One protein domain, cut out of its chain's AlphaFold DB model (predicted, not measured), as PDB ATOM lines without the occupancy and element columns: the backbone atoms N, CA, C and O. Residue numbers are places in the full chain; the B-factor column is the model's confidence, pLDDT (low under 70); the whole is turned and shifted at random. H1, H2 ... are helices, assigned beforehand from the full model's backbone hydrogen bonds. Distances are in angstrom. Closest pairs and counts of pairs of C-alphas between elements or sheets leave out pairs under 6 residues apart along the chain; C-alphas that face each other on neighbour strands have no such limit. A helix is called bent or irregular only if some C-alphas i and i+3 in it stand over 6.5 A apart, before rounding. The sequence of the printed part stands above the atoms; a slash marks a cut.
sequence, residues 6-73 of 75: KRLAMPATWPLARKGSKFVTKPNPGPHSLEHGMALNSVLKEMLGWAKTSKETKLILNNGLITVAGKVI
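AT A GLANCE: This is residues 6 to 73 of the 75 residues of the protein "RS4NT domain-containing protein" of Candidatus Woesearchaeota archaeon (UniProt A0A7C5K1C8). You are looking at a model with little regular structure: two short helices, H2 and H1, meet at a steep angle among loops. Most of the long loop of residues 6 to 39 lies on the side of H1 away from H2, and beyond H2 the last residues fold back in a small turn. The printed part has 68 residues, with H1 then H2 and no named strand; its class is all helix, though named elements hold only 17 residues. It is compact, with a radius of gyration of the C-alphas of 12.2 A and spans of 31 by 27 by 16 A.

HOW THE PARTS SIT: Start at H2, residues 54 to 62, which touches H1, residues 40 to 47; their closest C-alphas, of Asn 41 and Thr 57, are 6.1 A apart. They run opposite ways at a steep tilt of 57 degrees. In H1 and H2 every O i to N i+4 pair is within hydrogen-bond range. Farther along, residues 67 to 68 pair with residues 71 to 72, antiparallel.

IN THESE COORDINATES: Find C-alpha 54 at (-30.291, -25.339, 15.601); from there H2 runs 12.3 A to C-alpha 62. H1 begins at C-alpha 40, at (-29.791, -15.052, 16.300), and runs 9.9 A; it is neither bent nor irregular, but only just: C-alphas 44 and 47 are 6.1 A apart.

THE WHOLE: The two C-alphas farthest apart, of Lys 19 and Gly 70, are 34.0 A apart. The printed part has no cut, the link from H1 to H2 is short, and no printed residue is under 70 in pLDDT.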
ATOM      1  N   LYS A   6     -16.059 -20.404   9.738       93.25
ATOM      2  CA  LYS A   6     -15.336 -21.245  10.703       93.25
ATOM      3  C   LYS A   6     -15.380 -20.563  12.065       93.25
ATOM      4  O   LYS A   6     -15.152 -19.360  12.148       93.25
ATOM      5  N   ARG A   7     -15.578 -21.338  13.131       92.94
ATOM      6  CA  ARG A   7     -15.636 -20.815  14.504       92.94
ATOM      7  C   ARG A   7     -14.339 -20.102  14.904       92.94
ATOM      8  O   ARG A   7     -14.374 -19.053  15.527       92.94
ATOM      9  N   LEU A   8     -13.194 -20.618  14.454       92.88
ATOM     10  CA  LEU A   8     -11.884 -19.998  14.687       92.88
ATOM     11  C   LEU A   8     -11.759 -18.595  14.079       92.88
ATOM     12  O   LEU A   8     -11.072 -17.754  14.648       92.88
ATOM     13  N   ALA A   9     -12.450 -18.347  12.962       91.75
ATOM     14  CA  ALA A   9     -12.452 -17.074  12.248       91.75
ATOM     15  C   ALA A   9     -13.556 -16.119  12.737       91.75
ATOM     16  O   ALA A   9     -13.845 -15.135  12.062       91.75
ATOM     17  N   MET A  10     -14.209 -16.414  13.869       91.44
ATOM     18  CA  MET A  10     -15.174 -15.483  14.450       91.44
ATOM     19  C   MET A  10     -14.472 -14.201  14.946       91.44
ATOM     20  O   MET A  10     -13.302 -14.265  15.358       91.44
ATOM     21  N   PRO A  11     -15.178 -13.059  14.963       91.56
ATOM     22  CA  PRO A  11     -14.703 -11.838  15.608       91.56
ATOM     23  C   PRO A  11     -14.400 -12.056  17.094       91.56
ATOM     24  O   PRO A  11     -15.051 -12.861  17.757       91.56
ATOM     25  N   ALA A  12     -13.429 -11.319  17.637       88.81
ATOM     26  CA  ALA A  12     -13.097 -11.382  19.066       88.81
ATOM     27  C   ALA A  12     -14.177 -10.757  19.972       88.81
ATOM     28  O   ALA A  12     -14.203 -11.034  21.165       88.81
ATOM     29  N   THR A  13     -15.060  -9.935  19.402       89.19
ATOM     30  CA  THR A  13     -16.176  -9.270  20.092       89.19
ATOM     31  C   THR A  13     -17.280 -10.234  20.518       89.19
ATOM     32  O   THR A  13     -18.079  -9.915  21.393       89.19
ATOM     33  N   TRP A  14     -17.356 -11.413  19.900       91.25
ATOM     34  CA  TRP A  14     -18.390 -12.392  20.196       91.25
ATOM     35  C   TRP A  14     -18.082 -13.103  21.528       91.25
ATOM     36  O   TRP A  14     -16.993 -13.666  21.658       91.25
ATOM     37  N   PRO A  15     -19.025 -13.165  22.493       89.25
ATOM     38  CA  PRO A  15     -18.832 -13.846  23.778       89.25
ATOM     39  C   PRO A  15     -18.946 -15.376  23.633       89.25
ATOM     40  O   PRO A  15     -19.766 -16.031  24.269       89.25
ATOM     41  N   LEU A  16     -18.149 -15.960  22.740       88.81
ATOM     42  CA  LEU A  16     -18.187 -17.368  22.362       88.81
ATOM     43  C   LEU A  16     -16.790 -17.972  22.482       88.81
ATOM     44  O   LEU A  16     -15.812 -17.443  21.954       88.81
ATOM     45  N   ALA A  17     -16.687 -19.143  23.111       90.50
ATOM     46  CA  ALA A  17     -15.418 -19.863  23.159       90.50
ATOM     47  C   ALA A  17     -14.963 -20.239  21.737       90.50
ATOM     48  O   ALA A  17     -15.741 -20.810  20.968       90.50
ATOM     49  N   ARG A  18     -13.701 -19.963  21.370       89.88
ATOM     50  CA  ARG A  18     -13.173 -20.334  20.039       89.88
ATOM     51  C   ARG A  18     -13.048 -21.846  19.845       89.88
ATOM     52  O   ARG A  18     -13.213 -22.329  18.725       89.88
ATOM     53  N   LYS A  19     -12.756 -22.584  20.918       89.25
ATOM     54  CA  LYS A  19     -12.714 -24.051  20.919       89.25
ATOM     55  C   LYS A  19     -14.121 -24.590  21.171       89.25
ATOM     56  O   LYS A  19     -14.753 -24.222  22.152       89.25
ATOM     57  N   GLY A  20     -14.610 -25.427  20.263       87.44
ATOM     58  CA  GLY A  20     -15.971 -25.955  20.280       87.44
ATOM     59  C   GLY A  20     -16.312 -26.559  18.921       87.44
ATOM     60  O   GLY A  20     -15.524 -27.317  18.359       87.44
ATOM     61  N   SER A  21     -17.457 -26.182  18.353       89.19
ATOM     62  CA  SER A  21     -17.850 -26.601  17.005       89.19
ATOM     63  C   SER A  21     -16.901 -26.072  15.918       89.19
ATOM     64  O   SER A  21     -16.370 -24.970  16.007       89.19
ATOM     65  N   LYS A  22     -16.722 -26.826  14.824       92.56
ATOM     66  CA  LYS A  22     -15.885 -26.400  13.680       92.56
ATOM     67  C   LYS A  22     -16.427 -25.139  12.989       92.56
ATOM     68  O   LYS A  22     -15.662 -24.292  12.520       92.56
ATOM     69  N   PHE A  23     -17.749 -25.015  12.941       92.12
ATOM     70  CA  PHE A  23     -18.463 -23.923  12.288       92.12
ATOM     71  C   PHE A  23     -19.390 -23.211  13.267       92.12
ATOM     72  O   PHE A  23     -19.864 -23.806  14.239       92.12
ATOM     73  N   VAL A  24     -19.650 -21.943  12.971       91.75
ATOM     74  CA  VAL A  24     -20.658 -21.116  13.632       91.75
ATOM     75  C   VAL A  24     -21.639 -20.605  12.579       91.75
ATOM     76  O   VAL A  24     -21.304 -20.535  11.391       91.75
ATOM     77  N   THR A  25     -22.867 -20.287  12.985       91.00
ATOM     78  CA  THR A  25     -23.850 -19.718  12.062       91.00
ATOM     79  C   THR A  25     -23.372 -18.349  11.606       91.00
ATOM     80  O   THR A  25     -23.210 -17.433  12.412       91.00
ATOM     81  N   LYS A  26     -23.133 -18.230  10.301       90.00
ATOM     82  CA  LYS A  26     -22.803 -16.957   9.677       90.00
ATOM     83  C   LYS A  26     -24.059 -16.071   9.691       90.00
ATOM     84  O   LYS A  26     -25.101 -16.556   9.254       90.00
ATOM     85  N   PRO A  27     -23.985 -14.823  10.181       90.50
ATOM     86  CA  PRO A  27     -25.109 -13.905  10.092       90.50
ATOM     87  C   PRO A  27     -25.389 -13.560   8.629       90.50
ATOM     88  O   PRO A  27     -24.469 -13.467   7.809       90.50
ATOM     89  N   ASN A  28     -26.669 -13.379   8.319       87.75
ATOM     90  CA  ASN A  28     -27.100 -12.873   7.024       87.75
ATOM     91  C   ASN A  28     -26.629 -11.421   6.842       87.75
ATOM     92  O   ASN A  28     -26.438 -10.711   7.834       87.75
ATOM     93  N   PRO A  29     -26.406 -10.974   5.591       86.94
ATOM     94  CA  PRO A  29     -26.124  -9.569   5.329       86.94
ATOM     95  C   PRO A  29     -27.289  -8.723   5.847       86.94
ATOM     96  O   PRO A  29     -28.449  -9.009   5.564       86.94
ATOM     97  N   GLY A  30     -26.971  -7.702   6.632       85.06
ATOM     98  CA  GLY A  30     -27.957  -6.879   7.313       85.06
ATOM     99  C   GLY A  30     -27.361  -5.540   7.741       85.06
ATOM    100  O   GLY A  30     -26.273  -5.184   7.285       85.06
ATOM    101  N   PRO A  31     -28.047  -4.798   8.623       85.94
ATOM    102  CA  PRO A  31     -27.633  -3.454   9.029       85.94
ATOM    103  C   PRO A  31     -26.324  -3.432   9.830       85.94
ATOM    104  O   PRO A  31     -25.656  -2.404   9.888       85.94
ATOM    105  N   HIS A  32     -25.942  -4.558  10.439       88.19
ATOM    106  CA  HIS A  32     -24.729  -4.667  11.243       88.19
ATOM    107  C   HIS A  32     -23.631  -5.425  10.495       88.19
ATOM    108  O   HIS A  32     -23.863  -6.489   9.917       88.19
ATOM    109  N   SER A  33     -22.406  -4.902  10.559       88.38
ATOM    110  CA  SER A  33     -21.201  -5.590  10.089       88.38
ATOM    111  C   SER A  33     -20.922  -6.844  10.922       88.38
ATOM    112  O   SER A  33     -21.333  -6.928  12.076       88.38
ATOM    113  N   LEU A  34     -20.156  -7.796  10.380       86.50
ATOM    114  CA  LEU A  34     -19.849  -9.068  11.054       86.50
ATOM    115  C   LEU A  34     -19.224  -8.893  12.453       86.50
ATOM    116  O   LEU A  34     -19.436  -9.730  13.321       86.50
ATOM    117  N   GLU A  35     -18.471  -7.815  12.675       87.19
ATOM    118  CA  GLU A  35     -17.806  -7.535  13.956       87.19
ATOM    119  C   GLU A  35     -18.773  -7.111  15.066       87.19
ATOM    120  O   GLU A  35     -18.520  -7.390  16.236       87.19
ATOM    121  N   HIS A  36     -19.893  -6.480  14.708       86.81
ATOM    122  CA  HIS A  36     -20.882  -5.949  15.654       86.81
ATOM    123  C   HIS A  36     -22.220  -6.700  15.602       86.81
ATOM    124  O   HIS A  36     -23.041  -6.574  16.504       86.81
ATOM    125  N   GLY A  37     -22.453  -7.483  14.549       87.50
ATOM    126  CA  GLY A  37     -23.650  -8.288  14.347       87.50
ATOM    127  C   GLY A  37     -23.386  -9.765  14.609       87.50
ATOM    128  O   GLY A  37     -22.366 -10.312  14.196       87.50
ATOM    129  N   MET A  38     -24.343 -10.434  15.248       89.62
ATOM    130  CA  MET A  38     -24.318 -11.878  15.484       89.62
ATOM    131  C   MET A  38     -25.585 -12.531  14.931       89.62
ATOM    132  O   MET A  38     -26.649 -11.920  14.881       89.62
ATOM    133  N   ALA A  39     -25.479 -13.794  14.515       90.38
ATOM    134  CA  ALA A  39     -26.645 -14.578  14.123       90.38
ATOM    135  C   ALA A  39     -27.504 -14.931  15.347       90.38
ATOM    136  O   ALA A  39     -26.982 -15.446  16.340       90.38
ATOM    137  N   LEU A  40     -28.825 -14.772  15.231       90.56
ATOM    138  CA  LEU A  40     -29.791 -15.052  16.300       90.56
ATOM    139  C   LEU A  40     -29.717 -16.502  16.804       90.56
ATOM    140  O   LEU A  40     -29.827 -16.760  17.999       90.56
ATOM    141  N   ASN A  41     -29.398 -17.441  15.907       91.69
ATOM    142  CA  ASN A  41     -29.127 -18.831  16.272       91.69
ATOM    143  C   ASN A  41     -27.981 -18.984  17.287       91.69
ATOM    144  O   ASN A  41     -28.070 -19.801  18.196       91.69
ATOM    145  N   SER A  42     -26.905 -18.206  17.151       90.81
ATOM    146  CA  SER A  42     -25.766 -18.285  18.077       90.81
ATOM    147  C   SER A  42     -26.105 -17.646  19.424       90.81
ATOM    148  O   SER A  42     -25.736 -18.190  20.461       90.81
ATOM    149  N   VAL A  43     -26.875 -16.553  19.414       91.06
ATOM    150  CA  VAL A  43     -27.352 -15.881  20.632       91.06
ATOM    151  C   VAL A  43     -28.246 -16.816  21.451       91.06
ATOM    152  O   VAL A  43     -27.986 -17.056  22.626       91.06
ATOM    153  N   LEU A  44     -29.261 -17.416  20.824       91.38
ATOM    154  CA  LEU A  44     -30.214 -18.292  21.513       91.38
ATOM    155  C   LEU A  44     -29.570 -19.557  22.075       91.38
ATOM    156  O   LEU A  44     -29.963 -20.025  23.143       91.38
ATOM    157  N   LYS A  45     -28.594 -20.115  21.357       89.88
ATOM    158  CA  LYS A  45     -27.942 -21.354  21.772       89.88
ATOM    159  C   LYS A  45     -26.878 -21.148  22.836       89.88
ATOM    160  O   LYS A  45     -26.847 -21.884  23.812       89.88
ATOM    161  N   GLU A  46     -25.990 -20.186  22.630       87.94
ATOM    162  CA  GLU A  46     -24.751 -20.107  23.407       87.94
ATOM    163  C   GLU A  46     -24.785 -18.978  24.441       87.94
ATOM    164  O   GLU A  46     -24.181 -19.125  25.496       87.94
ATOM    165  N   MET A  47     -25.483 -17.869  24.163       88.88
ATOM    166  CA  MET A  47     -25.600 -16.767  25.129       88.88
ATOM    167  C   MET A  47     -26.762 -16.990  26.096       88.88
ATOM    168  O   MET A  47     -26.598 -16.821  27.298       88.88
ATOM    169  N   LEU A  48     -27.934 -17.358  25.572       89.56
ATOM    170  CA  LEU A  48     -29.154 -17.514  26.374       89.56
ATOM    171  C   LEU A  48     -29.411 -18.962  26.809       89.56
ATOM    172  O   LEU A  48     -30.115 -19.190  27.787       89.56
ATOM    173  N   GLY A  49     -28.865 -19.946  26.089       88.12
ATOM    174  CA  GLY A  49     -29.049 -21.365  26.409       88.12
ATOM    175  C   GLY A  49     -30.486 -21.879  26.244       88.12
ATOM    176  O   GLY A  49     -30.803 -22.960  26.733       88.12
ATOM    177  N   TRP A  50     -31.362 -21.136  25.559       89.25
ATOM    178  CA  TRP A  50     -32.772 -21.503  25.355       89.25
ATOM    179  C   TRP A  50     -32.965 -22.616  24.325       89.25
ATOM    180  O   TRP A  50     -34.005 -23.267  24.300       89.25
ATOM    181  N   ALA A  51     -31.968 -22.846  23.474       89.94
ATOM    182  CA  ALA A  51     -31.965 -23.922  22.496       89.94
ATOM    183  C   ALA A  51     -30.646 -24.693  22.568       89.94
ATOM    184  O   ALA A  51     -29.573 -24.096  22.607       89.94
ATOM    185  N   LYS A  52     -30.691 -26.027  22.516       88.69
ATOM    186  CA  LYS A  52     -29.469 -26.852  22.448       88.69
ATOM    187  C   LYS A  52     -29.070 -27.123  21.003       88.69
ATOM    188  O   LYS A  52     -27.889 -27.213  20.659       88.69
ATOM    189  N   THR A  53     -30.055 -27.208  20.116       90.56
ATOM    190  CA  THR A  53     -29.879 -27.534  18.703       90.56
ATOM    191  C   THR A  53     -30.386 -26.418  17.798       90.56
ATOM    192  O   THR A  53     -31.302 -25.677  18.132       90.56
ATOM    193  N   SER A  54     -29.827 -26.326  16.587       88.06
ATOM    194  CA  SER A  54     -30.291 -25.339  15.601       88.06
ATOM    195  C   SER A  54     -31.719 -25.619  15.103       88.06
ATOM    196  O   SER A  54     -32.332 -24.749  14.491       88.06
ATOM    197  N   LYS A  55     -32.247 -26.835  15.319       90.69
ATOM    198  CA  LYS A  55     -33.641 -27.178  15.001       90.69
ATOM    199  C   LYS A  55     -34.602 -26.527  15.994       90.69
ATOM    200  O   LYS A  55     -35.582 -25.932  15.566       90.69
ATOM    201  N   GLU A  56     -34.287 -26.587  17.285       91.44
ATOM    202  CA  GLU A  56     -35.075 -25.926  18.333       91.44
ATOM    203  C   GLU A  56     -35.081 -24.412  18.144       91.44
ATOM    204  O   GLU A  56     -36.134 -23.792  18.210       91.44
ATOM    205  N   THR A  57     -33.936 -23.820  17.798       91.00
ATOM    206  CA  THR A  57     -33.872 -22.394  17.467       91.00
ATOM    207  C   THR A  57     -34.826 -22.030  16.330       91.00
ATOM    208  O   THR A  57     -35.583 -21.074  16.458       91.00
ATOM    209  N   LYS A  58     -34.849 -22.809  15.240       90.31
ATOM    210  CA  LYS A  58     -35.796 -22.579  14.136       90.31
ATOM    211  C   LYS A  58     -37.251 -22.721  14.571       90.31
ATOM    212  O   LYS A  58     -38.089 -21.968  14.096       90.31
ATOM    213  N   LEU A  59     -37.551 -23.667  15.458       91.38
ATOM    214  CA  LEU A  59     -38.898 -23.830  16.001       91.38
ATOM    215  C   LEU A  59     -39.326 -22.588  16.795       91.38
ATOM    216  O   LEU A  59     -40.415 -22.073  16.578       91.38
ATOM    217  N   ILE A  60     -38.450 -22.069  17.661       90.44
ATOM    218  CA  ILE A  60     -38.721 -20.863  18.459       90.44
ATOM    219  C   ILE A  60     -38.954 -19.645  17.554       90.44
ATOM    220  O   ILE A  60     -39.874 -18.868  17.805       90.44
ATOM    221  N   LEU A  61     -38.152 -19.499  16.494       89.75
ATOM    222  CA  LEU A  61     -38.301 -18.416  15.517       89.75
ATOM    223  C   LEU A  61     -39.613 -18.529  14.738       89.75
ATOM    224  O   LEU A  61     -40.361 -17.563  14.666       89.75
ATOM    225  N   ASN A  62     -39.942 -19.719  14.233       90.19
ATOM    226  CA  ASN A  62     -41.190 -19.952  13.502       90.19
ATOM    227  C   ASN A  62     -42.442 -19.756  14.364       90.19
ATOM    228  O   ASN A  62     -43.487 -19.381  13.841       90.19
ATOM    229  N   ASN A  63     -42.342 -19.981  15.675       90.50
ATOM    230  CA  ASN A  63     -43.433 -19.716  16.608       90.50
ATOM    231  C   ASN A  63     -43.651 -18.211  16.863       90.50
ATOM    232  O   ASN A  63     -44.582 -17.854  17.580       90.50
ATOM    233  N   GLY A  64     -42.802 -17.327  16.324       88.31
ATOM    234  CA  GLY A  64     -42.948 -15.875  16.444       88.31
ATOM    235  C   GLY A  64     -42.723 -15.333  17.857       88.31
ATOM    236  O   GLY A  64     -43.161 -14.231  18.173       88.31
ATOM    237  N   LEU A  65     -42.041 -16.095  18.717       85.62
ATOM    238  CA  LEU A  65     -41.833 -15.749  20.130       85.62
ATOM    239  C   LEU A  65     -40.761 -14.670  20.340       85.62
ATOM    240  O   LEU A  65     -40.590 -14.174  21.453       85.62
ATOM    241  N   ILE A  66     -40.006 -14.330  19.294       87.44
ATOM    242  CA  ILE A  66     -38.856 -13.431  19.370       87.44
ATOM    243  C   ILE A  66     -39.112 -12.204  18.504       87.44
ATOM    244  O   ILE A  66     -39.404 -12.309  17.313       87.44
ATOM    245  N   THR A  67     -38.931 -11.032  19.108       88.00
ATOM    246  CA  THR A  67     -38.985  -9.743  18.422       88.00
ATOM    247  C   THR A  67     -37.627  -9.055  18.486       88.00
ATOM    248  O   THR A  67     -36.978  -9.006  19.529       88.00
ATOM    249  N   VAL A  68     -37.182  -8.513  17.354       87.00
ATOM    250  CA  VAL A  68     -35.953  -7.719  17.242       87.00
ATOM    251  C   VAL A  68     -36.344  -6.352  16.701       87.00
ATOM    252  O   VAL A  68     -36.953  -6.258  15.637       87.00
ATOM    253  N   ALA A  69     -36.040  -5.290  17.453       84.88
ATOM    254  CA  ALA A  69     -36.424  -3.915  17.111       84.88
ATOM    255  C   ALA A  69     -37.926  -3.759  16.760       84.88
ATOM    256  O   ALA A  69     -38.293  -3.032  15.840       84.88
ATOM    257  N   GLY A  70     -38.796  -4.487  17.473       84.94
ATOM    258  CA  GLY A  70     -40.250  -4.437  17.288       84.94
ATOM    259  C   GLY A  70     -40.801  -5.257  16.115       84.94
ATOM    260  O   GLY A  70     -42.004  -5.223  15.878       84.94
ATOM    261  N   LYS A  71     -39.964  -6.013  15.389       86.00
ATOM    262  CA  LYS A  71     -40.403  -6.923  14.318       86.00
ATOM    263  C   LYS A  71     -40.187  -8.378  14.715       86.00
ATOM    264  O   LYS A  71     -39.143  -8.721  15.267       86.00
ATOM    265  N   VAL A  72     -41.168  -9.225  14.416       87.44
ATOM    266  CA  VAL A  72     -41.033 -10.682  14.552       87.44
ATOM    267  C   VAL A  72     -40.126 -11.182  13.429       87.44
ATOM    268  O   VAL A  72     -40.348 -10.845  12.265       87.44
ATOM    269  N   ILE A  73     -39.088 -11.944  13.778       82.44
ATOM    270  CA  ILE A  73     -38.141 -12.518  12.815       82.44
ATOM    271  C   ILE A  73     -38.301 -14.036  12.800       82.44
ATOM    272  O   ILE A  73     -38.171 -14.680  13.840       82.44
TER     273      ILE A  73